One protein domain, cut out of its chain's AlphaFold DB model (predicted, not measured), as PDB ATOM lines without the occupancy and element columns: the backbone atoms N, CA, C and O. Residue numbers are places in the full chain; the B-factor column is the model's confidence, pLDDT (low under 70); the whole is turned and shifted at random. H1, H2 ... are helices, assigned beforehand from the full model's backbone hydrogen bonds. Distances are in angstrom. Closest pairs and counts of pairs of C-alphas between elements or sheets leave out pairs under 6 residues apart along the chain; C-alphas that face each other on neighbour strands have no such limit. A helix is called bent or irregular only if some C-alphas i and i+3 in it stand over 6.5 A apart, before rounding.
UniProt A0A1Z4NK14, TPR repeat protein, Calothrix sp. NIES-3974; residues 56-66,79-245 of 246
ATOM      1  N   PHE A  56      10.198  90.086  23.653       35.44
ATOM      2  CA  PHE A  56      11.460  89.389  23.375       35.44
ATOM      3  C   PHE A  56      11.340  88.260  22.344       35.44
ATOM      4  O   PHE A  56      12.294  87.973  21.626       35.44
ATOM      5  N   ALA A  57      10.173  87.611  22.240       38.94
ATOM      6  CA  ALA A  57       9.937  86.621  21.192       38.94
ATOM      7  C   ALA A  57       9.856  87.297  19.815       38.94
ATOM      8  O   ALA A  57      10.466  86.813  18.867       38.94
ATOM      9  N   ARG A  58       9.182  88.451  19.725       36.47
ATOM     10  CA  ARG A  58       9.133  89.257  18.499       36.47
ATOM     11  C   ARG A  58      10.502  89.807  18.123       36.47
ATOM     12  O   ARG A  58      10.863  89.720  16.960       36.47
ATOM     13  N   GLU A  59      11.280  90.314  19.075       34.25
ATOM     14  CA  GLU A  59      12.612  90.855  18.786       34.25
ATOM     15  C   GLU A  59      13.605  89.783  18.349       34.25
ATOM     16  O   GLU A  59      14.308  89.999  17.371       34.25
ATOM     17  N   ALA A  60      13.628  88.610  18.986       37.59
ATOM     18  CA  ALA A  60      14.499  87.516  18.556       37.59
ATOM     19  C   ALA A  60      14.106  86.984  17.166       37.59
ATOM     20  O   ALA A  60      14.979  86.734  16.337       37.59
ATOM     21  N   ILE A  61      12.800  86.875  16.881       43.59
ATOM     22  CA  ILE A  61      12.292  86.502  15.553       43.59
ATOM     23  C   ILE A  61      12.680  87.565  14.519       43.59
ATOM     24  O   ILE A  61      13.250  87.215  13.494       43.59
ATOM     25  N   LEU A  62      12.466  88.853  14.810       43.50
ATOM     26  CA  LEU A  62      12.831  89.968  13.931       43.50
ATOM     27  C   LEU A  62      14.345  90.102  13.750       43.50
ATOM     28  O   LEU A  62      14.790  90.497  12.680       43.50
ATOM     29  N   MET A  63      15.153  89.782  14.759       43.75
ATOM     30  CA  MET A  63      16.614  89.845  14.688       43.75
ATOM     31  C   MET A  63      17.166  88.724  13.801       43.75
ATOM     32  O   MET A  63      18.007  88.995  12.946       43.75
ATOM     33  N   VAL A  64      16.613  87.511  13.913       47.91
ATOM     34  CA  VAL A  64      16.898  86.396  12.994       47.91
ATOM     35  C   VAL A  64      16.390  86.712  11.578       47.91
ATOM     36  O   VAL A  64      17.095  86.469  10.599       47.91
ATOM     37  N   GLN A  65      15.224  87.347  11.440       43.78
ATOM     38  CA  GLN A  65      14.697  87.801  10.146       43.78
ATOM     39  C   GLN A  65      15.581  88.883   9.507       43.78
ATOM     40  O   GLN A  65      15.869  88.819   8.314       43.78
ATOM     41  N   ARG A  66      16.077  89.846  10.295       43.50
ATOM     42  CA  ARG A  66      16.985  90.914   9.844       43.50
ATOM     43  C   ARG A  66      18.356  90.378   9.445       43.50
ATOM     44  O   ARG A  66      18.917  90.869   8.469       43.50
ATOM     45  N   LYS A  79      -1.198  92.515   5.252       79.31
ATOM     46  CA  LYS A  79      -2.159  91.729   6.049       79.31
ATOM     47  C   LYS A  79      -1.845  90.228   5.988       79.31
ATOM     48  O   LYS A  79      -1.942  89.539   6.996       79.31
ATOM     49  N   PHE A  80      -1.408  89.748   4.822       80.62
ATOM     50  CA  PHE A  80      -0.929  88.383   4.638       80.62
ATOM     51  C   PHE A  80       0.276  88.072   5.538       80.62
ATOM     52  O   PHE A  80       0.218  87.121   6.308       80.62
ATOM     53  N   GLN A  81       1.325  88.904   5.520       79.25
ATOM     54  CA  GLN A  81       2.521  88.695   6.344       79.25
ATOM     55  C   GLN A  81       2.191  88.647   7.842       79.25
ATOM     56  O   GLN A  81       2.699  87.784   8.554       79.25
ATOM     57  N   THR A  82       1.293  89.522   8.309       82.75
ATOM     58  CA  THR A  82       0.835  89.521   9.709       82.75
ATOM     59  C   THR A  82       0.175  88.191  10.079       82.75
ATOM     60  O   THR A  82       0.514  87.600  11.104       82.75
ATOM     61  N   LEU A  83      -0.734  87.693   9.237       84.75
ATOM     62  CA  LEU A  83      -1.440  86.434   9.479       84.75
ATOM     63  C   LEU A  83      -0.496  85.230   9.438       84.75
ATOM     64  O   LEU A  83      -0.617  84.334  10.269       84.75
ATOM     65  N   VAL A  84       0.476  85.208   8.519       84.69
ATOM     66  CA  VAL A  84       1.461  84.115   8.456       84.69
ATOM     67  C   VAL A  84       2.373  84.123   9.678       84.69
ATOM     68  O   VAL A  84       2.639  83.066  10.246       84.69
ATOM     69  N   ASN A  85       2.801  85.300  10.141       83.31
ATOM     70  CA  ASN A  85       3.584  85.420  11.370       83.31
ATOM     71  C   ASN A  85       2.784  84.929  12.594       83.31
ATOM     72  O   ASN A  85       3.335  84.251  13.464       83.31
ATOM     73  N   GLN A  86       1.480  85.227  12.657       86.44
ATOM     74  CA  GLN A  86       0.593  84.710  13.707       86.44
ATOM     75  C   GLN A  86       0.450  83.188  13.632       86.44
ATOM     76  O   GLN A  86       0.614  82.514  14.648       86.44
ATOM     77  N   LEU A  87       0.223  82.640  12.435       88.00
ATOM     78  CA  LEU A  87       0.135  81.198  12.215       88.00
ATOM     79  C   LEU A  87       1.426  80.494  12.653       88.00
ATOM     80  O   LEU A  87       1.373  79.506  13.379       88.00
ATOM     81  N   ALA A  88       2.584  81.036  12.276       84.50
ATOM     82  CA  ALA A  88       3.882  80.504  12.665       84.50
ATOM     83  C   ALA A  88       4.083  80.510  14.189       84.50
ATOM     84  O   ALA A  88       4.575  79.530  14.749       84.50
ATOM     85  N   SER A  89       3.656  81.577  14.875       87.00
ATOM     86  CA  SER A  89       3.706  81.647  16.340       87.00
ATOM     87  C   SER A  89       2.826  80.580  16.996       87.00
ATOM     88  O   SER A  89       3.279  79.902  17.919       87.00
ATOM     89  N   LEU A  90       1.594  80.400  16.512       88.50
ATOM     90  CA  LEU A  90       0.671  79.397  17.047       88.50
ATOM     91  C   LEU A  90       1.139  77.967  16.755       88.50
ATOM     92  O   LEU A  90       0.999  77.090  17.601       88.50
ATOM     93  N   GLU A  91       1.742  77.716  15.593       90.56
ATOM     94  CA  GLU A  91       2.336  76.417  15.253       90.56
ATOM     95  C   GLU A  91       3.496  76.056  16.194       90.56
ATOM     96  O   GLU A  91       3.584  74.917  16.669       90.56
ATOM     97  N   VAL A  92       4.352  77.030  16.525       88.94
ATOM     98  CA  VAL A  92       5.390  76.863  17.550       88.94
ATOM     99  C   VAL A  92       4.750  76.544  18.900       88.94
ATOM    100  O   VAL A  92       5.126  75.560  19.533       88.94
ATOM    101  N   GLU A  93       3.773  77.336  19.338       90.12
ATOM    102  CA  GLU A  93       3.111  77.159  20.633       90.12
ATOM    103  C   GLU A  93       2.410  75.804  20.753       90.12
ATOM    104  O   GLU A  93       2.644  75.076  21.720       90.12
ATOM    105  N   ARG A  94       1.643  75.401  19.733       91.75
ATOM    106  CA  ARG A  94       1.004  74.081  19.678       91.75
ATOM    107  C   ARG A  94       2.038  72.976  19.846       91.75
ATOM    108  O   ARG A  94       1.839  72.067  20.644       91.75
ATOM    109  N   THR A  95       3.153  73.065  19.122       91.81
ATOM    110  CA  THR A  95       4.216  72.049  19.151       91.81
ATOM    111  C   THR A  95       4.931  71.987  20.505       91.81
ATOM    112  O   THR A  95       5.342  70.919  20.957       91.81
ATOM    113  N   MET A  96       5.055  73.126  21.185       91.69
ATOM    114  CA  MET A  96       5.595  73.198  22.543       91.69
ATOM    115  C   MET A  96       4.629  72.597  23.572       91.69
ATOM    116  O   MET A  96       5.063  71.897  24.486       91.69
ATOM    117  N   LEU A  97       3.324  72.841  23.419       89.44
ATOM    118  CA  LEU A  97       2.292  72.302  24.304       89.44
ATOM    119  C   LEU A  97       2.138  70.788  24.149       89.44
ATOM    120  O   LEU A  97       1.966  70.102  25.153       89.44
ATOM    121  N   THR A  98       2.273  70.245  22.938       90.00
ATOM    122  CA  THR A  98       2.197  68.791  22.701       90.00
ATOM    123  C   THR A  98       3.390  68.013  23.258       90.00
ATOM    124  O   THR A  98       3.331  66.790  23.349       90.00
ATOM    125  N   ALA A  99       4.471  68.688  23.674       86.00
ATOM    126  CA  ALA A  99       5.522  68.059  24.479       86.00
ATOM    127  C   ALA A  99       5.099  67.825  25.936       86.00
ATOM    128  O   ALA A  99       5.652  66.953  26.598       86.00
ATOM    129  N   LYS A 100       4.123  68.590  26.440       87.19
ATOM    130  CA  LYS A 100       3.626  68.488  27.820       87.19
ATOM    131  C   LYS A 100       2.294  67.755  27.922       87.19
ATOM    132  O   LYS A 100       2.043  67.052  28.896       87.19
ATOM    133  N   PHE A 101       1.424  67.972  26.947       91.06
ATOM    134  CA  PHE A 101       0.025  67.587  27.001       91.06
ATOM    135  C   PHE A 101      -0.353  66.681  25.833       91.06
ATOM    136  O   PHE A 101       0.249  66.728  24.760       91.06
ATOM    137  N   SER A 102      -1.397  65.876  26.032       88.38
ATOM    138  CA  SER A 102      -1.990  65.101  24.947       88.38
ATOM    139  C   SER A 102      -2.678  66.026  23.926       88.38
ATOM    140  O   SER A 102      -3.098  67.131  24.281       88.38
ATOM    141  N   PRO A 103      -2.860  65.582  22.668       87.06
ATOM    142  CA  PRO A 103      -3.542  66.375  21.641       87.06
ATOM    143  C   PRO A 103      -4.958  66.836  22.023       87.06
ATOM    144  O   PRO A 103      -5.409  67.877  21.558       87.06
ATOM    145  N   ASN A 104      -5.636  66.091  22.902       90.06
ATOM    146  CA  ASN A 104      -7.000  66.381  23.354       90.06
ATOM    147  C   ASN A 104      -7.051  67.312  24.578       90.06
ATOM    148  O   ASN A 104      -8.119  67.538  25.142       90.06
ATOM    149  N   HIS A 105      -5.908  67.820  25.040       92.88
ATOM    150  CA  HIS A 105      -5.875  68.756  26.155       92.88
ATOM    151  C   HIS A 105      -6.498  70.106  25.751       92.88
ATOM    152  O   HIS A 105      -6.201  70.585  24.651       92.88
ATOM    153  N   PRO A 106      -7.282  70.773  26.625       92.25
ATOM    154  CA  PRO A 106      -7.983  72.015  26.286       92.25
ATOM    155  C   PRO A 106      -7.090  73.085  25.646       92.25
ATOM    156  O   PRO A 106      -7.438  73.621  24.603       92.25
ATOM    157  N   SER A 107      -5.892  73.315  26.194       90.56
ATOM    158  CA  SER A 107      -4.942  74.295  25.640       90.56
ATOM    159  C   SER A 107      -4.431  73.938  24.238       90.56
ATOM    160  O   SER A 107      -4.167  74.824  23.435       90.56
ATOM    161  N   VAL A 108      -4.279  72.647  23.915       87.12
ATOM    162  CA  VAL A 108      -3.852  72.219  22.571       87.12
ATOM    163  C   VAL A 108      -5.007  72.371  21.581       87.12
ATOM    164  O   VAL A 108      -4.794  72.810  20.449       87.12
ATOM    165  N   ILE A 109      -6.229  72.050  22.015       91.69
ATOM    166  CA  ILE A 109      -7.450  72.220  21.222       91.69
ATOM    167  C   ILE A 109      -7.680  73.699  20.905       91.69
ATOM    168  O   ILE A 109      -7.917  74.030  19.748       91.69
ATOM    169  N   GLU A 110      -7.562  74.585  21.895       92.12
ATOM    170  CA  GLU A 110      -7.752  76.028  21.724       92.12
ATOM    171  C   GLU A 110      -6.803  76.600  20.662       92.12
ATOM    172  O   GLU A 110      -7.246  77.215  19.692       92.12
ATOM    173  N   ILE A 111      -5.502  76.315  20.774       90.00
ATOM    174  CA  ILE A 111      -4.517  76.750  19.776       90.00
ATOM    175  C   ILE A 111      -4.807  76.131  18.402       90.00
ATOM    176  O   ILE A 111      -4.685  76.801  17.378       90.00
ATOM    177  N   SER A 112      -5.241  74.868  18.354       89.94
ATOM    178  CA  SER A 112      -5.609  74.214  17.091       89.94
ATOM    179  C   SER A 112      -6.809  74.889  16.421       89.94
ATOM    180  O   SER A 112      -6.802  75.071  15.205       89.94
ATOM    181  N   GLN A 113      -7.801  75.329  17.199       93.06
ATOM    182  CA  GLN A 113      -8.941  76.094  16.695       93.06
ATOM    183  C   GLN A 113      -8.507  77.459  16.152       93.06
ATOM    184  O   GLN A 113      -8.931  77.833  15.059       93.06
ATOM    185  N   GLN A 114      -7.627  78.177  16.857       91.94
ATOM    186  CA  GLN A 114      -7.080  79.454  16.380       91.94
ATOM    187  C   GLN A 114      -6.300  79.282  15.065       91.94
ATOM    188  O   GLN A 114      -6.468  80.070  14.134       91.94
ATOM    189  N   ILE A 115      -5.510  78.210  14.938       90.75
ATOM    190  CA  ILE A 115      -4.821  77.852  13.690       90.75
ATOM    191  C   ILE A 115      -5.829  77.600  12.560       90.75
ATOM    192  O   ILE A 115      -5.680  78.152  11.469       90.75
ATOM    193  N   SER A 116      -6.887  76.820  12.808       91.19
ATOM    194  CA  SER A 116      -7.941  76.582  11.811       91.19
ATOM    195  C   SER A 116      -8.650  77.873  11.384       91.19
ATOM    196  O   SER A 116      -8.921  78.053  10.198       91.19
ATOM    197  N   GLN A 117      -8.903  78.796  12.315       90.88
ATOM    198  CA  GLN A 117      -9.486  80.105  12.006       90.88
ATOM    199  C   GLN A 117      -8.554  80.953  11.130       90.88
ATOM    200  O   GLN A 117      -9.016  81.560  10.167       90.88
ATOM    201  N   LEU A 118      -7.244  80.965  11.400       88.25
ATOM    202  CA  LEU A 118      -6.277  81.652  10.535       88.25
ATOM    203  C   LEU A 118      -6.240  81.041   9.128       88.25
ATOM    204  O   LEU A 118      -6.228  81.784   8.149       88.25
ATOM    205  N   HIS A 119      -6.320  79.713   9.005       86.62
ATOM    206  CA  HIS A 119      -6.459  79.043   7.706       86.62
ATOM    207  C   HIS A 119      -7.694  79.498   6.920       86.62
ATOM    208  O   HIS A 119      -7.584  79.775   5.725       86.62
ATOM    209  N   GLN A 120      -8.836  79.682   7.583       87.69
ATOM    210  CA  GLN A 120     -10.036  80.255   6.959       87.69
ATOM    211  C   GLN A 120      -9.871  81.738   6.588       87.69
ATOM    212  O   GLN A 120     -10.495  82.229   5.650       87.69
ATOM    213  N   GLN A 121      -9.031  82.489   7.299       85.75
ATOM    214  CA  GLN A 121      -8.736  83.871   6.920       85.75
ATOM    215  C   GLN A 121      -7.849  83.946   5.672       85.75
ATOM    216  O   GLN A 121      -8.041  84.856   4.865       85.75
ATOM    217  N   PHE A 122      -6.942  82.981   5.467       82.25
ATOM    218  CA  PHE A 122      -6.143  82.896   4.240       82.25
ATOM    219  C   PHE A 122      -6.998  82.637   2.997       82.25
ATOM    220  O   PHE A 122      -6.733  83.250   1.969       82.25
ATOM    221  N   SER A 123      -8.077  81.846   3.084       78.88
ATOM    222  CA  SER A 123      -8.973  81.628   1.930       78.88
ATOM    223  C   SER A 123      -9.692  82.894   1.448       78.88
ATOM    224  O   SER A 123     -10.194  82.920   0.330       78.88
ATOM    225  N   ASN A 124      -9.725  83.952   2.265       80.06
ATOM    226  CA  ASN A 124     -10.298  85.251   1.897       80.06
ATOM    227  C   ASN A 124      -9.264  86.214   1.284       80.06
ATOM    228  O   ASN A 124      -9.601  87.351   0.949       80.06
ATOM    229  N   ILE A 125      -8.001  85.800   1.173       77.75
ATOM    230  CA  ILE A 125      -6.943  86.556   0.505       77.75
ATOM    231  C   ILE A 125      -6.848  86.028  -0.933       77.75
ATOM    232  O   ILE A 125      -6.880  84.817  -1.128       77.75
ATOM    233  N   PRO A 126      -6.736  86.887  -1.962       71.50
ATOM    234  CA  PRO A 126      -6.548  86.416  -3.332       71.50
ATOM    235  C   PRO A 126      -5.291  85.539  -3.453       71.50
ATOM    236  O   PRO A 126      -4.209  85.931  -3.004       71.50
ATOM    237  N   THR A 127      -5.429  84.358  -4.057       64.38
ATOM    238  CA  THR A 127      -4.368  83.343  -4.231       64.38
ATOM    239  C   THR A 127      -3.166  83.844  -5.028       64.38
ATOM    240  O   THR A 127      -2.052  83.385  -4.800       64.38
ATOM    241  N   GLU A 128      -3.345  84.856  -5.878       61.31
ATOM    242  CA  GLU A 128      -2.249  85.535  -6.589       61.31
ATOM    243  C   GLU A 128      -1.222  86.182  -5.640       61.31
ATOM    244  O   GLU A 128      -0.076  86.402  -6.022       61.31
ATOM    245  N   ASN A 129      -1.604  86.443  -4.384       60.19
ATOM    246  CA  ASN A 129      -0.769  87.131  -3.399       60.19
ATOM    247  C   ASN A 129      -0.046  86.206  -2.409       60.19
ATOM    248  O   ASN A 129       0.662  86.716  -1.539       60.19
ATOM    249  N   HIS A 130      -0.235  84.882  -2.476       69.38
ATOM    250  CA  HIS A 130       0.392  83.978  -1.511       69.38
ATOM    251  C   HIS A 130       0.530  82.531  -1.991       69.38
ATOM    252  O   HIS A 130      -0.406  81.935  -2.511       69.38
ATOM    253  N   SER A 131       1.705  81.937  -1.749       77.81
ATOM    254  CA  SER A 131       1.959  80.512  -1.995       77.81
ATOM    255  C   SER A 131       2.021  79.733  -0.682       77.81
ATOM    256  O   SER A 131       2.577  80.219   0.305       77.81
ATOM    257  N   GLN A 132       1.512  78.498  -0.680       82.38
ATOM    258  CA  GLN A 132       1.647  77.588   0.465       82.38
ATOM    259  C   GLN A 132       3.122  77.398   0.854       82.38
ATOM    260  O   GLN A 132       3.461  77.447   2.030       82.38
ATOM    261  N   ASN A 133       4.014  77.336  -0.140       81.19
ATOM    262  CA  ASN A 133       5.460  77.268   0.073       81.19
ATOM    263  C   ASN A 133       5.993  78.433   0.925       81.19
ATOM    264  O   ASN A 133       6.853  78.224   1.775       81.19
ATOM    265  N   GLN A 134       5.495  79.656   0.720       79.38
ATOM    266  CA  GLN A 134       5.907  80.821   1.509       79.38
ATOM    267  C   GLN A 134       5.422  80.722   2.963       79.38
ATOM    268  O   GLN A 134       6.157  81.082   3.883       79.38
ATOM    269  N   ILE A 135       4.208  80.210   3.178       83.19
ATOM    270  CA  ILE A 135       3.655  79.965   4.517       83.19
ATOM    271  C   ILE A 135       4.504  78.916   5.244       83.19
ATOM    272  O   ILE A 135       4.989  79.168   6.348       83.19
ATOM    273  N   ASP A 136       4.753  77.780   4.593       83.62
ATOM    274  CA  ASP A 136       5.533  76.667   5.136       83.62
ATOM    275  C   ASP A 136       6.968  77.088   5.476       83.62
ATOM    276  O   ASP A 136       7.504  76.704   6.519       83.62
ATOM    277  N   GLN A 137       7.582  77.932   4.640       78.31
ATOM    278  CA  GLN A 137       8.900  78.511   4.902       78.31
ATOM    279  C   GLN A 137       8.911  79.377   6.164       78.31
ATOM    280  O   GLN A 137       9.811  79.225   6.989       78.31
ATOM    281  N   ILE A 138       7.925  80.260   6.346       79.50
ATOM    282  CA  ILE A 138       7.868  81.143   7.521       79.50
ATOM    283  C   ILE A 138       7.602  80.333   8.799       79.50
ATOM    284  O   ILE A 138       8.265  80.556   9.814       79.50
ATOM    285  N   ILE A 139       6.701  79.346   8.751       83.00
ATOM    286  CA  ILE A 139       6.463  78.440   9.886       83.00
ATOM    287  C   ILE A 139       7.743  77.664  10.219       83.00
ATOM    288  O   ILE A 139       8.151  77.608  11.379       83.00
ATOM    289  N   THR A 140       8.418  77.120   9.204       80.12
ATOM    290  CA  THR A 140       9.687  76.402   9.379       80.12
ATOM    291  C   THR A 140      10.738  77.295  10.031       80.12
ATOM    292  O   THR A 140      11.356  76.885  11.010       80.12
ATOM    293  N   GLN A 141      10.904  78.536   9.567       78.25
ATOM    294  CA  GLN A 141      11.834  79.497  10.167       78.25
ATOM    295  C   GLN A 141      11.517  79.770  11.643       78.25
ATOM    296  O   GLN A 141      12.431  79.782  12.469       78.25
ATOM    297  N   ALA A 142      10.240  79.928  12.004       79.69
ATOM    298  CA  ALA A 142       9.833  80.135  13.394       79.69
ATOM    299  C   ALA A 142      10.130  78.911  14.282       79.69
ATOM    300  O   ALA A 142      10.648  79.059  15.393       79.69
ATOM    301  N   LEU A 143       9.870  77.697  13.784       83.56
ATOM    302  CA  LEU A 143      10.196  76.446  14.478       83.56
ATOM    303  C   LEU A 143      11.711  76.293  14.674       83.56
ATOM    304  O   LEU A 143      12.160  75.959  15.773       83.56
ATOM    305  N   VAL A 144      12.508  76.586  13.642       78.69
ATOM    306  CA  VAL A 144      13.978  76.560  13.707       78.69
ATOM    307  C   VAL A 144      14.494  77.568  14.734       78.69
ATOM    308  O   VAL A 144      15.303  77.207  15.588       78.69
ATOM    309  N   ALA A 145      13.996  78.807  14.708       77.31
ATOM    310  CA  ALA A 145      14.374  79.835  15.675       77.31
ATOM    311  C   ALA A 145      14.059  79.399  17.115       77.31
ATOM    312  O   ALA A 145      14.860  79.610  18.030       77.31
ATOM    313  N   LYS A 146      12.920  78.723  17.323       88.25
ATOM    314  CA  LYS A 146      12.578  78.169  18.634       88.25
ATOM    315  C   LYS A 146      13.521  77.041  19.055       88.25
ATOM    316  O   LYS A 146      13.929  77.037  20.215       88.25
ATOM    317  N   ILE A 147      13.902  76.136  18.148       83.94
ATOM    318  CA  ILE A 147      14.909  75.095  18.425       83.94
ATOM    319  C   ILE A 147      16.211  75.748  18.877       83.94
ATOM    320  O   ILE A 147      16.693  75.425  19.954       83.94
ATOM    321  N   VAL A 148      16.739  76.707  18.113       77.69
ATOM    322  CA  VAL A 148      17.983  77.420  18.448       77.69
ATOM    323  C   VAL A 148      17.936  77.991  19.867       77.69
ATOM    324  O   VAL A 148      18.865  77.788  20.649       77.69
ATOM    325  N   LYS A 149      16.830  78.650  20.232       83.94
ATOM    326  CA  LYS A 149      16.643  79.189  21.584       83.94
ATOM    327  C   LYS A 149      16.684  78.094  22.656       83.94
ATOM    328  O   LYS A 149      17.365  78.266  23.663       83.94
ATOM    329  N   LEU A 150      15.976  76.984  22.444       88.19
ATOM    330  CA  LEU A 150      15.933  75.878  23.406       88.19
ATOM    331  C   LEU A 150      17.279  75.156  23.537       88.19
ATOM    332  O   LEU A 150      17.606  74.689  24.618       88.19
ATOM    333  N   GLU A 151      18.077  75.077  22.473       86.31
ATOM    334  CA  GLU A 151      19.423  74.486  22.510       86.31
ATOM    335  C   GLU A 151      20.370  75.293  23.418       86.31
ATOM    336  O   GLU A 151      21.141  74.719  24.195       86.31
ATOM    337  N   ILE A 152      20.266  76.626  23.377       80.44
ATOM    338  CA  ILE A 152      20.995  77.527  24.281       80.44
ATOM    339  C   ILE A 152      20.470  77.383  25.715       80.44
ATOM    340  O   ILE A 152      21.257  77.159  26.632       80.44
ATOM    341  N   GLU A 153      19.150  77.460  25.908       86.88
ATOM    342  CA  GLU A 153      18.506  77.350  27.226       86.88
ATOM    343  C   GLU A 153      18.836  76.016  27.907       86.88
ATOM    344  O   GLU A 153      19.211  75.980  29.075       86.88
ATOM    345  N   ARG A 154      18.808  74.914  27.156       87.06
ATOM    346  CA  ARG A 154      19.215  73.590  27.634       87.06
ATOM    347  C   ARG A 154      20.652  73.579  28.153       87.06
ATOM    348  O   ARG A 154      20.922  72.957  29.177       87.06
ATOM    349  N   SER A 155      21.568  74.239  27.448       81.69
ATOM    350  CA  SER A 155      22.977  74.326  27.857       81.69
ATOM    351  C   SER A 155      23.121  75.153  29.142       81.69
ATOM    352  O   SER A 155      23.861  74.793  30.050       81.69
ATOM    353  N   GLN A 156      22.322  76.211  29.294       83.31
ATOM    354  CA  GLN A 156      22.267  76.988  30.535       83.31
ATOM    355  C   GLN A 156      21.665  76.192  31.701       83.31
ATOM    356  O   GLN A 156      22.150  76.275  32.827       83.31
ATOM    357  N   LEU A 157      20.644  75.368  31.453       84.38
ATOM    358  CA  LEU A 157      20.061  74.498  32.476       84.38
ATOM    359  C   LEU A 157      21.077  73.472  33.000       84.38
ATOM    360  O   LEU A 157      21.068  73.169  34.190       84.38
ATOM    361  N   GLN A 158      21.992  72.981  32.163       81.12
ATOM    362  CA  GLN A 158      23.034  72.035  32.586       81.12
ATOM    363  C   GLN A 158      24.039  72.609  33.597       81.12
ATOM    364  O   GLN A 158      24.752  71.839  34.234       81.12
ATOM    365  N   VAL A 159      24.075  73.931  33.781       79.25
ATOM    366  CA  VAL A 159      24.889  74.581  34.821       79.25
ATOM    367  C   VAL A 159      24.347  74.266  36.212       79.25
ATOM    368  O   VAL A 159      25.107  73.998  37.138       79.25
ATOM    369  N   ASN A 160      23.019  74.283  36.347       79.75
ATOM    370  CA  ASN A 160      22.329  74.223  37.636       79.75
ATOM    371  C   ASN A 160      21.653  72.871  37.888       79.75
ATOM    372  O   ASN A 160      21.288  72.555  39.020       79.75
ATOM    373  N   TYR A 161      21.478  72.064  36.841       83.69
ATOM    374  CA  TYR A 161      20.726  70.819  36.895       83.69
ATOM    375  C   TYR A 161      21.527  69.648  36.330       83.69
ATOM    376  O   TYR A 161      22.187  69.742  35.296       83.69
ATOM    377  N   HIS A 162      21.407  68.494  36.991       83.75
ATOM    378  CA  HIS A 162      21.940  67.240  36.468       83.75
ATOM    379  C   HIS A 162      21.256  66.898  35.130       83.75
ATOM    380  O   HIS A 162      20.042  67.079  35.039       83.75
ATOM    381  N   PRO A 163      21.949  66.324  34.126       78.44
ATOM    382  CA  PRO A 163      21.365  66.008  32.815       78.44
ATOM    383  C   PRO A 163      20.075  65.171  32.833       78.44
ATOM    384  O   PRO A 163      19.316  65.185  31.871       78.44
ATOM    385  N   SER A 164      19.819  64.429  33.915       84.12
ATOM    386  CA  SER A 164      18.600  63.633  34.101       84.12
ATOM    387  C   SER A 164      17.429  64.393  34.735       84.12
ATOM    388  O   SER A 164      16.372  63.785  34.921       84.12
ATOM    389  N   ALA A 165      17.607  65.667  35.092       87.94
ATOM    390  CA  ALA A 165      16.569  66.505  35.678       87.94
ATOM    391  C   ALA A 165      15.376  66.651  34.726       87.94
ATOM    392  O   ALA A 165      15.545  66.752  33.507       87.94
ATOM    393  N   GLU A 166      14.168  66.692  35.287       88.94
ATOM    394  CA  GLU A 166      12.930  66.765  34.503       88.94
ATOM    395  C   GLU A 166      12.887  67.993  33.597       88.94
ATOM    396  O   GLU A 166      12.468  67.879  32.452       88.94
ATOM    397  N   VAL A 167      13.407  69.136  34.059       87.06
ATOM    398  CA  VAL A 167      13.473  70.364  33.256       87.06
ATOM    399  C   VAL A 167      14.318  70.185  31.988       87.06
ATOM    400  O   VAL A 167      13.900  70.607  30.917       87.06
ATOM    401  N   ILE A 168      15.453  69.477  32.068       87.81
ATOM    402  CA  ILE A 168      16.313  69.210  30.904       87.81
ATOM    403  C   ILE A 168      15.633  68.224  29.956       87.81
ATOM    404  O   ILE A 168      15.614  68.455  28.747       87.81
ATOM    405  N   LYS A 169      15.037  67.150  30.493       89.62
ATOM    406  CA  LYS A 169      14.291  66.171  29.687       89.62
ATOM    407  C   LYS A 169      13.123  66.822  28.952       89.62
ATOM    408  O   LYS A 169      12.936  66.579  27.765       89.62
ATOM    409  N   PHE A 170      12.387  67.688  29.640       90.06
ATOM    410  CA  PHE A 170      11.271  68.423  29.068       90.06
ATOM    411  C   PHE A 170      11.720  69.338  27.921       90.06
ATOM    412  O   PHE A 170      11.111  69.322  26.850       90.06
ATOM    413  N   THR A 171      12.823  70.075  28.090       90.56
ATOM    414  CA  THR A 171      13.421  70.866  27.004       90.56
ATOM    415  C   THR A 171      13.869  69.987  25.830       90.56
ATOM    416  O   THR A 171      13.644  70.345  24.672       90.56
ATOM    417  N   ASP A 172      14.452  68.814  26.096       91.44
ATOM    418  CA  ASP A 172      14.843  67.851  25.058       91.44
ATOM    419  C   ASP A 172      13.638  67.316  24.266       91.44
ATOM    420  O   ASP A 172      13.696  67.201  23.036       91.44
ATOM    421  N   ASP A 173      12.523  67.032  24.939       92.00
ATOM    422  CA  ASP A 173      11.286  66.584  24.296       92.00
ATOM    423  C   ASP A 173      10.649  67.695  23.447       92.00
ATOM    424  O   ASP A 173      10.201  67.436  22.326       92.00
ATOM    425  N   GLN A 174      10.698  68.948  23.910       92.56
ATOM    426  CA  GLN A 174      10.273  70.113  23.126       92.56
ATOM    427  C   GLN A 174      11.100  70.276  21.847       92.56
ATOM    428  O   GLN A 174      10.535  70.408  20.759       92.56
ATOM    429  N   ILE A 175      12.432  70.196  21.941       92.69
ATOM    430  CA  ILE A 175      13.325  70.234  20.772       92.69
ATOM    431  C   ILE A 175      12.981  69.100  19.797       92.69
ATOM    432  O   ILE A 175      12.896  69.321  18.584       92.69
ATOM    433  N   ARG A 176      12.762  67.879  20.306       93.19
ATOM    434  CA  ARG A 176      12.426  66.711  19.478       93.19
ATOM    435  C   ARG A 176      11.101  66.901  18.740       93.19
ATOM    436  O   ARG A 176      11.030  66.596  17.548       93.19
ATOM    437  N   ASN A 177      10.081  67.425  19.414       93.00
ATOM    438  CA  ASN A 177       8.773  67.676  18.812       93.00
ATOM    439  C   ASN A 177       8.831  68.774  17.747       93.00
ATOM    440  O   ASN A 177       8.277  68.589  16.666       93.00
ATOM    441  N   LEU A 178       9.571  69.863  17.989       91.69
ATOM    442  CA  LEU A 178       9.795  70.909  16.983       91.69
ATOM    443  C   LEU A 178      10.491  70.355  15.735       91.69
ATOM    444  O   LEU A 178      10.055  70.620  14.618       91.69
ATOM    445  N   ARG A 179      11.528  69.523  15.905       91.69
ATOM    446  CA  ARG A 179      12.204  68.855  14.777       91.69
ATOM    447  C   ARG A 179      11.252  67.953  13.995       91.69
ATOM    448  O   ARG A 179      11.290  67.967  12.768       91.69
ATOM    449  N   ARG A 180      10.402  67.185  14.686       91.50
ATOM    450  CA  ARG A 180       9.380  66.344  14.044       91.50
ATOM    451  C   ARG A 180       8.401  67.195  13.239       91.50
ATOM    452  O   ARG A 180       8.152  66.878  12.083       91.50
ATOM    453  N   ARG A 181       7.928  68.306  13.806       91.38
ATOM    454  CA  ARG A 181       7.000  69.205  13.117       91.38
ATOM    455  C   ARG A 181       7.601  69.810  11.848       91.38
ATOM    456  O   ARG A 181       6.913  69.904  10.840       91.38
ATOM    457  N   ILE A 182       8.888  70.162  11.859       88.06
ATOM    458  CA  ILE A 182       9.575  70.638  10.648       88.06
ATOM    459  C   ILE A 182       9.598  69.549   9.565       88.06
ATOM    460  O   ILE A 182       9.347  69.859   8.409       88.06
ATOM    461  N   VAL A 183       9.856  68.283   9.919       89.25
ATOM    462  CA  VAL A 183       9.833  67.160   8.956       89.25
ATOM    463  C   VAL A 183       8.450  67.005   8.311       89.25
ATOM    464  O   VAL A 183       8.368  66.701   7.125       89.25
ATOM    465  N   GLU A 184       7.375  67.218   9.074       89.44
ATOM    466  CA  GLU A 184       5.995  67.137   8.574       89.44
ATOM    467  C   GLU A 184       5.656  68.253   7.573       89.44
ATOM    468  O   GLU A 184       4.897  68.015   6.641       89.44
ATOM    469  N   ILE A 185       6.206  69.458   7.764       84.75
ATOM    470  CA  ILE A 185       5.944  70.631   6.912       84.75
ATOM    471  C   ILE A 185       6.877  70.645   5.692       84.75
ATOM    472  O   ILE A 185       6.450  70.877   4.566       84.75
ATOM    473  N   ALA A 186       8.165  70.386   5.913       77.25
ATOM    474  CA  ALA A 186       9.218  70.447   4.910       77.25
ATOM    475  C   ALA A 186      10.071  69.162   4.976       77.25
ATOM    476  O   ALA A 186      11.125  69.139   5.621       77.25
ATOM    477  N   PRO A 187       9.662  68.077   4.291       63.84
ATOM    478  CA  PRO A 187      10.325  66.772   4.391       63.84
ATOM    479  C   PRO A 187      11.761  66.754   3.834       63.84
ATOM    480  O   PRO A 187      12.525  65.821   4.085       63.84
ATOM    481  N   GLN A 188      12.162  67.786   3.090       66.00
ATOM    482  CA  GLN A 188      13.477  67.888   2.462       66.00
ATOM    483  C   GLN A 188      14.551  68.339   3.473       66.00
ATOM    484  O   GLN A 188      14.694  69.521   3.773       66.00
ATOM    485  N   ASN A 189      15.350  67.381   3.954       65.00
ATOM    486  CA  ASN A 189      16.612  67.575   4.691       65.00
ATOM    487  C   ASN A 189      16.599  68.636   5.819       65.00
ATOM    488  O   ASN A 189      17.472  69.510   5.855       65.00
ATOM    489  N   PRO A 190      15.704  68.527   6.819       72.69
ATOM    490  CA  PRO A 190      15.591  69.513   7.898       72.69
ATOM    491  C   PRO A 190      16.875  69.664   8.723       72.69
ATOM    492  O   PRO A 190      17.176  70.747   9.217       72.69
ATOM    493  N   LYS A 191      17.696  68.610   8.820       76.62
ATOM    494  CA  LYS A 191      19.011  68.674   9.482       76.62
ATOM    495  C   LYS A 191      19.953  69.688   8.827       76.62
ATOM    496  O   LYS A 191      20.637  70.404   9.551       76.62
ATOM    497  N   ASN A 192      19.953  69.789   7.497       74.12
ATOM    498  CA  ASN A 192      20.842  70.697   6.763       74.12
ATOM    499  C   ASN A 192      20.428  72.165   6.924       74.12
ATOM    500  O   ASN A 192      21.255  73.048   6.742       74.12
ATOM    501  N   GLN A 193      19.170  72.425   7.287       70.62
ATOM    502  CA  GLN A 193      18.679  73.772   7.577       70.62
ATOM    503  C   GLN A 193      18.867  74.132   9.057       70.62
ATOM    504  O   GLN A 193      19.312  75.228   9.380       70.62
ATOM    505  N   ILE A 194      18.568  73.200   9.968       73.69
ATOM    506  CA  ILE A 194      18.604  73.435  11.418       73.69
ATOM    507  C   ILE A 194      20.040  73.472  11.949       73.69
ATOM    508  O   ILE A 194      20.396  74.386  12.690       73.69
ATOM    509  N   ASN A 195      20.864  72.476  11.608       80.44
ATOM    510  CA  ASN A 195      22.156  72.282  12.267       80.44
ATOM    511  C   ASN A 195      23.125  73.459  12.058       80.44
ATOM    512  O   ASN A 195      23.710  73.877  13.054       80.44
ATOM    513  N   PRO A 196      23.274  74.053  10.854       73.31
ATOM    514  CA  PRO A 196      24.141  75.221  10.681       73.31
ATOM    515  C   PRO A 196      23.692  76.430  11.508       73.31
ATOM    516  O   PRO A 196      24.527  77.138  12.062       73.31
ATOM    517  N   LEU A 197      22.377  76.643  11.637       71.81
ATOM    518  CA  LEU A 197      21.821  77.753  12.413       71.81
ATOM    519  C   LEU A 197      22.015  77.549  13.918       71.81
ATOM    520  O   LEU A 197      22.410  78.477  14.620       71.81
ATOM    521  N   VAL A 198      21.802  76.324  14.409       71.38
ATOM    522  CA  VAL A 198      22.087  75.966  15.806       71.38
ATOM    523  C   VAL A 198      23.581  76.087  16.094       71.38
ATOM    524  O   VAL A 198      23.952  76.708  17.087       71.38
ATOM    525  N   LYS A 199      24.438  75.568  15.207       74.19
ATOM    526  CA  LYS A 199      25.897  75.684  15.307       74.19
ATOM    527  C   LYS A 199      26.324  77.147  15.429       74.19
ATOM    528  O   LYS A 199      26.973  77.507  16.404       74.19
ATOM    529  N   HIS A 200      25.890  77.996  14.497       71.00
ATOM    530  CA  HIS A 200      26.244  79.412  14.489       71.00
ATOM    531  C   HIS A 200      25.765  80.155  15.748       71.00
ATOM    532  O   HIS A 200      26.487  80.979  16.309       71.00
ATOM    533  N   ALA A 201      24.556  79.858  16.226       69.81
ATOM    534  CA  ALA A 201      24.026  80.468  17.441       69.81
ATOM    535  C   ALA A 201      24.789  80.033  18.703       69.81
ATOM    536  O   ALA A 201      25.069  80.866  19.567       69.81
ATOM    537  N   LEU A 202      25.170  78.753  18.795       71.12
ATOM    538  CA  LEU A 202      26.016  78.245  19.875       71.12
ATOM    539  C   LEU A 202      27.411  78.883  19.825       71.12
ATOM    540  O   LEU A 202      27.874  79.382  20.845       71.12
ATOM    541  N   GLU A 203      28.043  78.957  18.648       75.19
ATOM    542  CA  GLU A 203      29.327  79.652  18.442       75.19
ATOM    543  C   GLU A 203      29.248  81.127  18.858       75.19
ATOM    544  O   GLU A 203      30.130  81.631  19.554       75.19
ATOM    545  N   THR A 204      28.163  81.813  18.490       73.56
ATOM    546  CA  THR A 204      27.925  83.213  18.865       73.56
ATOM    547  C   THR A 204      27.799  83.362  20.378       73.56
ATOM    548  O   THR A 204      28.403  84.269  20.955       73.56
ATOM    549  N   LYS A 205      27.068  82.455  21.039       75.81
ATOM    550  CA  LYS A 205      26.926  82.484  22.496       75.81
ATOM    551  C   LYS A 205      28.243  82.172  23.208       75.81
ATOM    552  O   LYS A 205      28.582  82.858  24.166       75.81
ATOM    553  N   ILE A 206      29.014  81.203  22.719       74.38
ATOM    554  CA  ILE A 206      30.358  80.888  23.231       74.38
ATOM    555  C   ILE A 206      31.276  82.109  23.101       74.38
ATOM    556  O   ILE A 206      31.944  82.491  24.061       74.38
ATOM    557  N   ALA A 207      31.269  82.781  21.946       74.12
ATOM    558  CA  ALA A 207      32.057  83.991  21.732       74.12
ATOM    559  C   ALA A 207      31.639  85.132  22.678       74.12
ATOM    560  O   ALA A 207      32.500  85.849  23.192       74.12
ATOM    561  N   GLU A 208      30.339  85.294  22.936       77.94
ATOM    562  CA  GLU A 208      29.815  86.258  23.910       77.94
ATOM    563  C   GLU A 208      30.311  85.952  25.332       77.94
ATOM    564  O   GLU A 208      30.855  86.840  25.989       77.94
ATOM    565  N   LEU A 209      30.208  84.698  25.786       78.44
ATOM    566  CA  LEU A 209      30.668  84.298  27.119       78.44
ATOM    567  C   LEU A 209      32.189  84.416  27.268       78.44
ATOM    568  O   LEU A 209      32.675  84.838  28.316       78.44
ATOM    569  N   HIS A 210      32.965  84.126  26.218       81.38
ATOM    570  CA  HIS A 210      34.404  84.390  26.223       81.38
ATOM    571  C   HIS A 210      34.720  85.883  26.356       81.38
ATOM    572  O   HIS A 210      35.649  86.242  27.082       81.38
ATOM    573  N   ARG A 211      33.958  86.767  25.696       81.75
ATOM    574  CA  ARG A 211      34.115  88.222  25.864       81.75
ATOM    575  C   ARG A 211      33.805  88.650  27.295       81.75
ATOM    576  O   ARG A 211      34.614  89.372  27.869       81.75
ATOM    577  N   GLN A 212      32.705  88.167  27.875       79.69
ATOM    578  CA  GLN A 212      32.336  88.451  29.267       79.69
ATOM    579  C   GLN A 212      33.424  87.975  30.235       79.69
ATOM    580  O   GLN A 212      33.928  88.760  31.033       79.69
ATOM    581  N   ARG A 213      33.896  86.729  30.095       79.00
ATOM    582  CA  ARG A 213      35.006  86.191  30.898       79.00
ATOM    583  C   ARG A 213      36.261  87.062  30.806       79.00
ATOM    584  O   ARG A 213      36.906  87.321  31.817       79.00
ATOM    585  N   ASN A 214      36.618  87.521  29.606       78.81
ATOM    586  CA  ASN A 214      37.786  88.377  29.408       78.81
ATOM    587  C   ASN A 214      37.617  89.764  30.048       78.81
ATOM    588  O   ASN A 214      38.610  90.338  30.486       78.81
ATOM    589  N   GLN A 215      36.391  90.289  30.129       79.81
ATOM    590  CA  GLN A 215      36.090  91.536  30.841       79.81
ATOM    591  C   GLN A 215      36.248  91.360  32.359       79.81
ATOM    592  O   GLN A 215      36.953  92.150  32.984       79.81
ATOM    593  N   PHE A 216      35.714  90.278  32.934       71.56
ATOM    594  CA  PHE A 216      35.919  89.945  34.352       71.56
ATOM    595  C   PHE A 216      37.395  89.703  34.693       71.56
ATOM    596  O   PHE A 216      37.891  90.159  35.720       71.56
ATOM    597  N   ALA A 217      38.147  89.063  33.793       67.56
ATOM    598  CA  ALA A 217      39.583  88.854  33.971       67.56
ATOM    599  C   ALA A 217      40.394  90.166  34.033       67.56
ATOM    600  O   ALA A 217      41.484  90.175  34.603       67.56
ATOM    601  N   GLN A 218      39.885  91.261  33.454       69.94
ATOM    602  CA  GLN A 218      40.529  92.581  33.471       69.94
ATOM    603  C   GLN A 218      40.140  93.429  34.696       69.94
ATOM    604  O   GLN A 218      40.943  94.257  35.118       69.94
ATOM    605  N   ALA A 219      38.955  93.211  35.276       63.09
ATOM    606  CA  ALA A 219      38.422  93.950  36.432       63.09
ATOM    607  C   ALA A 219      38.601  93.229  37.789       63.09
ATOM    608  O   ALA A 219      38.145  93.727  38.812       63.09
ATOM    609  N   TYR A 220      39.284  92.080  37.774       58.81
ATOM    610  CA  TYR A 220      39.369  91.051  38.816       58.81
ATOM    611  C   TYR A 220      39.288  91.536  40.277       58.81
ATOM    612  O   TYR A 220      40.250  92.091  40.820       58.81
ATOM    613  N   THR A 221      38.185  91.201  40.947       62.25
ATOM    614  CA  THR A 221      38.038  91.231  42.406       62.25
ATOM    615  C   THR A 221      37.805  89.817  42.957       62.25
ATOM    616  O   THR A 221      37.472  88.887  42.226       62.25
ATOM    617  N   LEU A 222      38.039  89.612  44.260       57.34
ATOM    618  CA  LEU A 222      37.796  88.320  44.927       57.34
ATOM    619  C   LEU A 222      36.314  87.903  44.888       57.34
ATOM    620  O   LEU A 222      36.032  86.708  44.972       57.34
ATOM    621  N   ASP A 223      35.408  88.866  44.719       63.06
ATOM    622  CA  ASP A 223      33.962  88.644  44.670       63.06
ATOM    623  C   ASP A 223      33.508  88.077  43.306       63.06
ATOM    624  O   ASP A 223      32.502  87.377  43.234       63.06
ATOM    625  N   ASP A 224      34.306  88.244  42.242       66.88
ATOM    626  CA  ASP A 224      33.971  87.795  40.876       66.88
ATOM    627  C   ASP A 224      34.247  86.294  40.629       66.88
ATOM    628  O   ASP A 224      33.988  85.762  39.546       66.88
ATOM    629  N   ILE A 225      34.814  85.576  41.609       69.88
ATOM    630  CA  ILE A 225      35.232  84.170  41.446       69.88
ATOM    631  C   ILE A 225      34.036  83.255  41.149       69.88
ATOM    632  O   ILE A 225      34.157  82.329  40.342       69.88
ATOM    633  N   GLU A 226      32.886  83.507  41.779       71.12
ATOM    634  CA  GLU A 226      31.664  82.724  41.570       71.12
ATOM    635  C   GLU A 226      31.117  82.902  40.145       71.12
ATOM    636  O   GLU A 226      30.788  81.923  39.468       71.12
ATOM    637  N   GLU A 227      31.108  84.139  39.649       74.00
ATOM    638  CA  GLU A 227      30.638  84.469  38.303       74.00
ATOM    639  C   GLU A 227      31.556  83.881  37.226       74.00
ATOM    640  O   GLU A 227      31.079  83.286  36.256       74.00
ATOM    641  N   ILE A 228      32.877  83.940  37.424       73.19
ATOM    642  CA  ILE A 228      33.851  83.325  36.512       73.19
ATOM    643  C   ILE A 228      33.675  81.804  36.459       73.19
ATOM    644  O   ILE A 228      33.708  81.224  35.373       73.19
ATOM    645  N   PHE A 229      33.457  81.147  37.602       75.88
ATOM    646  CA  PHE A 229      33.241  79.700  37.639       75.88
ATOM    647  C   PHE A 229      31.934  79.297  36.939       75.88
ATOM    648  O   PHE A 229      31.913  78.344  36.158       75.88
ATOM    649  N   SER A 230      30.856  80.064  37.144       77.00
ATOM    650  CA  SER A 230      29.589  79.881  36.425       77.00
ATOM    651  C   SER A 230      29.761  80.038  34.908       77.00
ATOM    652  O   SER A 230      29.266  79.209  34.139       77.00
ATOM    653  N   LEU A 231      30.523  81.044  34.463       77.25
ATOM    654  CA  LEU A 231      30.849  81.254  33.048       77.25
ATOM    655  C   LEU A 231      31.649  80.086  32.454       77.25
ATOM    656  O   LEU A 231      31.395  79.692  31.318       77.25
ATOM    657  N   GLU A 232      32.592  79.508  33.200       79.75
ATOM    658  CA  GLU A 232      33.373  78.353  32.740       79.75
ATOM    659  C   GLU A 232      32.515  77.090  32.593       79.75
ATOM    660  O   GLU A 232      32.649  76.375  31.596       79.75
ATOM    661  N   ILE A 233      31.580  76.843  33.517       80.19
ATOM    662  CA  ILE A 233      30.619  75.735  33.389       80.19
ATOM    663  C   ILE A 233      29.703  75.953  32.178       80.19
ATOM    664  O   ILE A 233      29.473  75.021  31.403       80.19
ATOM    665  N   GLN A 234      29.208  77.180  31.983       79.62
ATOM    666  CA  GLN A 234      28.375  77.535  30.830       79.62
ATOM    667  C   GLN A 234      29.108  77.323  29.504       79.62
ATOM    668  O   GLN A 234      28.550  76.721  28.588       79.62
ATOM    669  N   LEU A 235      30.359  77.784  29.412       83.06
ATOM    670  CA  LEU A 235      31.211  77.580  28.241       83.06
ATOM    671  C   LEU A 235      31.390  76.090  27.952       83.06
ATOM    672  O   LEU A 235      31.124  75.658  26.833       83.06
ATOM    673  N   HIS A 236      31.736  75.292  28.965       85.00
ATOM    674  CA  HIS A 236      31.932  73.858  28.781       85.00
ATOM    675  C   HIS A 236      30.657  73.146  28.304       85.00
ATOM    676  O   HIS A 236      30.712  72.310  27.402       85.00
ATOM    677  N   SER A 237      29.494  73.490  28.866       83.00
ATOM    678  CA  SER A 237      28.211  72.923  28.431       83.00
ATOM    679  C   SER A 237      27.871  73.303  26.984       83.00
ATOM    680  O   SER A 237      27.486  72.437  26.193       83.00
ATOM    681  N   LEU A 238      28.062  74.571  26.605       82.44
ATOM    682  CA  LEU A 238      27.818  75.035  25.237       82.44
ATOM    683  C   LEU A 238      28.774  74.385  24.229       82.44
ATOM    684  O   LEU A 238      28.333  74.000  23.148       82.44
ATOM    685  N   GLU A 239      30.051  74.209  24.573       87.06
ATOM    686  CA  GLU A 239      31.043  73.514  23.741       87.06
ATOM    687  C   GLU A 239      30.689  72.033  23.545       87.06
ATOM    688  O   GLU A 239      30.706  71.532  22.417       87.06
ATOM    689  N   GLN A 240      30.297  71.336  24.619       86.69
ATOM    690  CA  GLN A 240      29.797  69.961  24.523       86.69
ATOM    691  C   GLN A 240      28.576  69.875  23.605       86.69
ATOM    692  O   GLN A 240      28.444  68.929  22.826       86.69
ATOM    693  N   ARG A 241      27.673  70.861  23.680       84.56
ATOM    694  CA  ARG A 241      26.486  70.897  22.826       84.56
ATOM    695  C   ARG A 241      26.833  71.204  21.371       84.56
ATOM    696  O   ARG A 241      26.269  70.571  20.482       84.56
ATOM    697  N   LEU A 242      27.774  72.116  21.126       84.00
ATOM    698  CA  LEU A 242      28.271  72.466  19.794       84.00
ATOM    699  C   LEU A 242      28.845  71.244  19.065       84.00
ATOM    700  O   LEU A 242      28.589  71.078  17.874       84.00
ATOM    701  N   ALA A 243      29.538  70.351  19.779       86.25
ATOM    702  CA  ALA A 243      30.119  69.132  19.211       86.25
ATOM    703  C   ALA A 243      29.085  68.178  18.574       86.25
ATOM    704  O   ALA A 243      29.439  67.381  17.712       86.25
ATOM    705  N   ILE A 244      27.803  68.272  18.948       86.38
ATOM    706  CA  ILE A 244      26.712  67.483  18.343       86.38
ATOM    707  C   ILE A 244      26.376  67.978  16.923       86.38
ATOM    708  O   ILE A 244      25.800  67.242  16.120       86.38
ATOM    709  N   TYR A 245      26.722  69.229  16.616       79.94
ATOM    710  CA  TYR A 245      26.419  69.916  15.359       79.94
ATOM    711  C   TYR A 245      27.657  70.137  14.478       79.94
ATOM    712  O   TYR A 245      27.571  70.883  13.497       79.94
TER     713      TYR A 245
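AT A GLANCE: This is residues 56 to 66 and 79 to 245 of the 246 residues of the protein "TPR repeat protein" of Calothrix sp. NIES-3974 (UniProt A0A1Z4NK14). The long helix H4 runs through the middle with H5 folded back beside it; the helical hairpin H2 and H3 packs on the first half of H4 through H2, and the longer hairpin H6 and H7 packs on its later part. Short H1 crosses H4 on the side away from H5. The printed part has 178 residues with seven named helices, H1 to H7 in chain order, and no named strand: the class is all helix. It is elongated, spanning 64 by 35 by 29 A, and only just loose, close to compact, with a radius of gyration of the C-alphas of 19.2 A.

HOW THE PARTS SIT: Start with H1, residues 56 to 66, and H2, residues 79 to 97, which are near each other. H3, residues 106 to 122, forms a hairpin with H2, closest at the C-alphas of Arg 94 and Val 108, 6.0 A apart, at a shallow tilt of 21 degrees. Next comes the hub, H4, residues 132 to 160, which touches five helices. H1 only just touches it, with 3 pairs of C-alphas within 8 A, at a steep tilt of 59 degrees. H2 touches H4 with residues 84 to 92 alone; the closest C-alphas, of Ala 88 and Ile 139, are 4.3 A apart. H5, residues 166 to 185, makes a hairpin with H4 at a shallow tilt of 16 degrees, the closest C-alphas being those of Ile 147 and Ile 175, 5.6 A apart. H6, residues 190 to 219, and H7, residues 222 to 245, form a hairpin at 18 degrees, a shallow tilt, and with H4 a bundle, three helices that touch one another. Look for the closest C-alphas of H4 and H6 at Val 148 and Val 198, 5.1 A apart. H3 and H7 are apart. In H1, H2, H3 and H5 every O i to N i+4 pair is within hydrogen-bond range; in H4 it is 23 of 25, in H6 24 of 26, in H7 16 of 20.

IN THESE COORDINATES: Find C-alpha 56 at (11.460, 89.389, 23.375), where H1 begins. H4 runs 42.7 A from C-alpha 132 at (1.647, 77.588, 0.465). H6 is 44.0 A long. H7, 36.6 A long, is irregular, with C-alphas 223 and 226 7.1 A apart, and ends at C-alpha 245, (26.419, 69.916, 15.359).

THE WHOLE: The C-alphas farthest apart, of Pro 126 and Leu 222, are 65.6 A apart. Residues 67 to 78 are not printed; C-alphas 66 and 79 across this cut are 19.5 A apart. No link printed whole is long. Confidence is low, with pLDDT under 70, in 28 residues, among them 56 to 66 and 217 to 225.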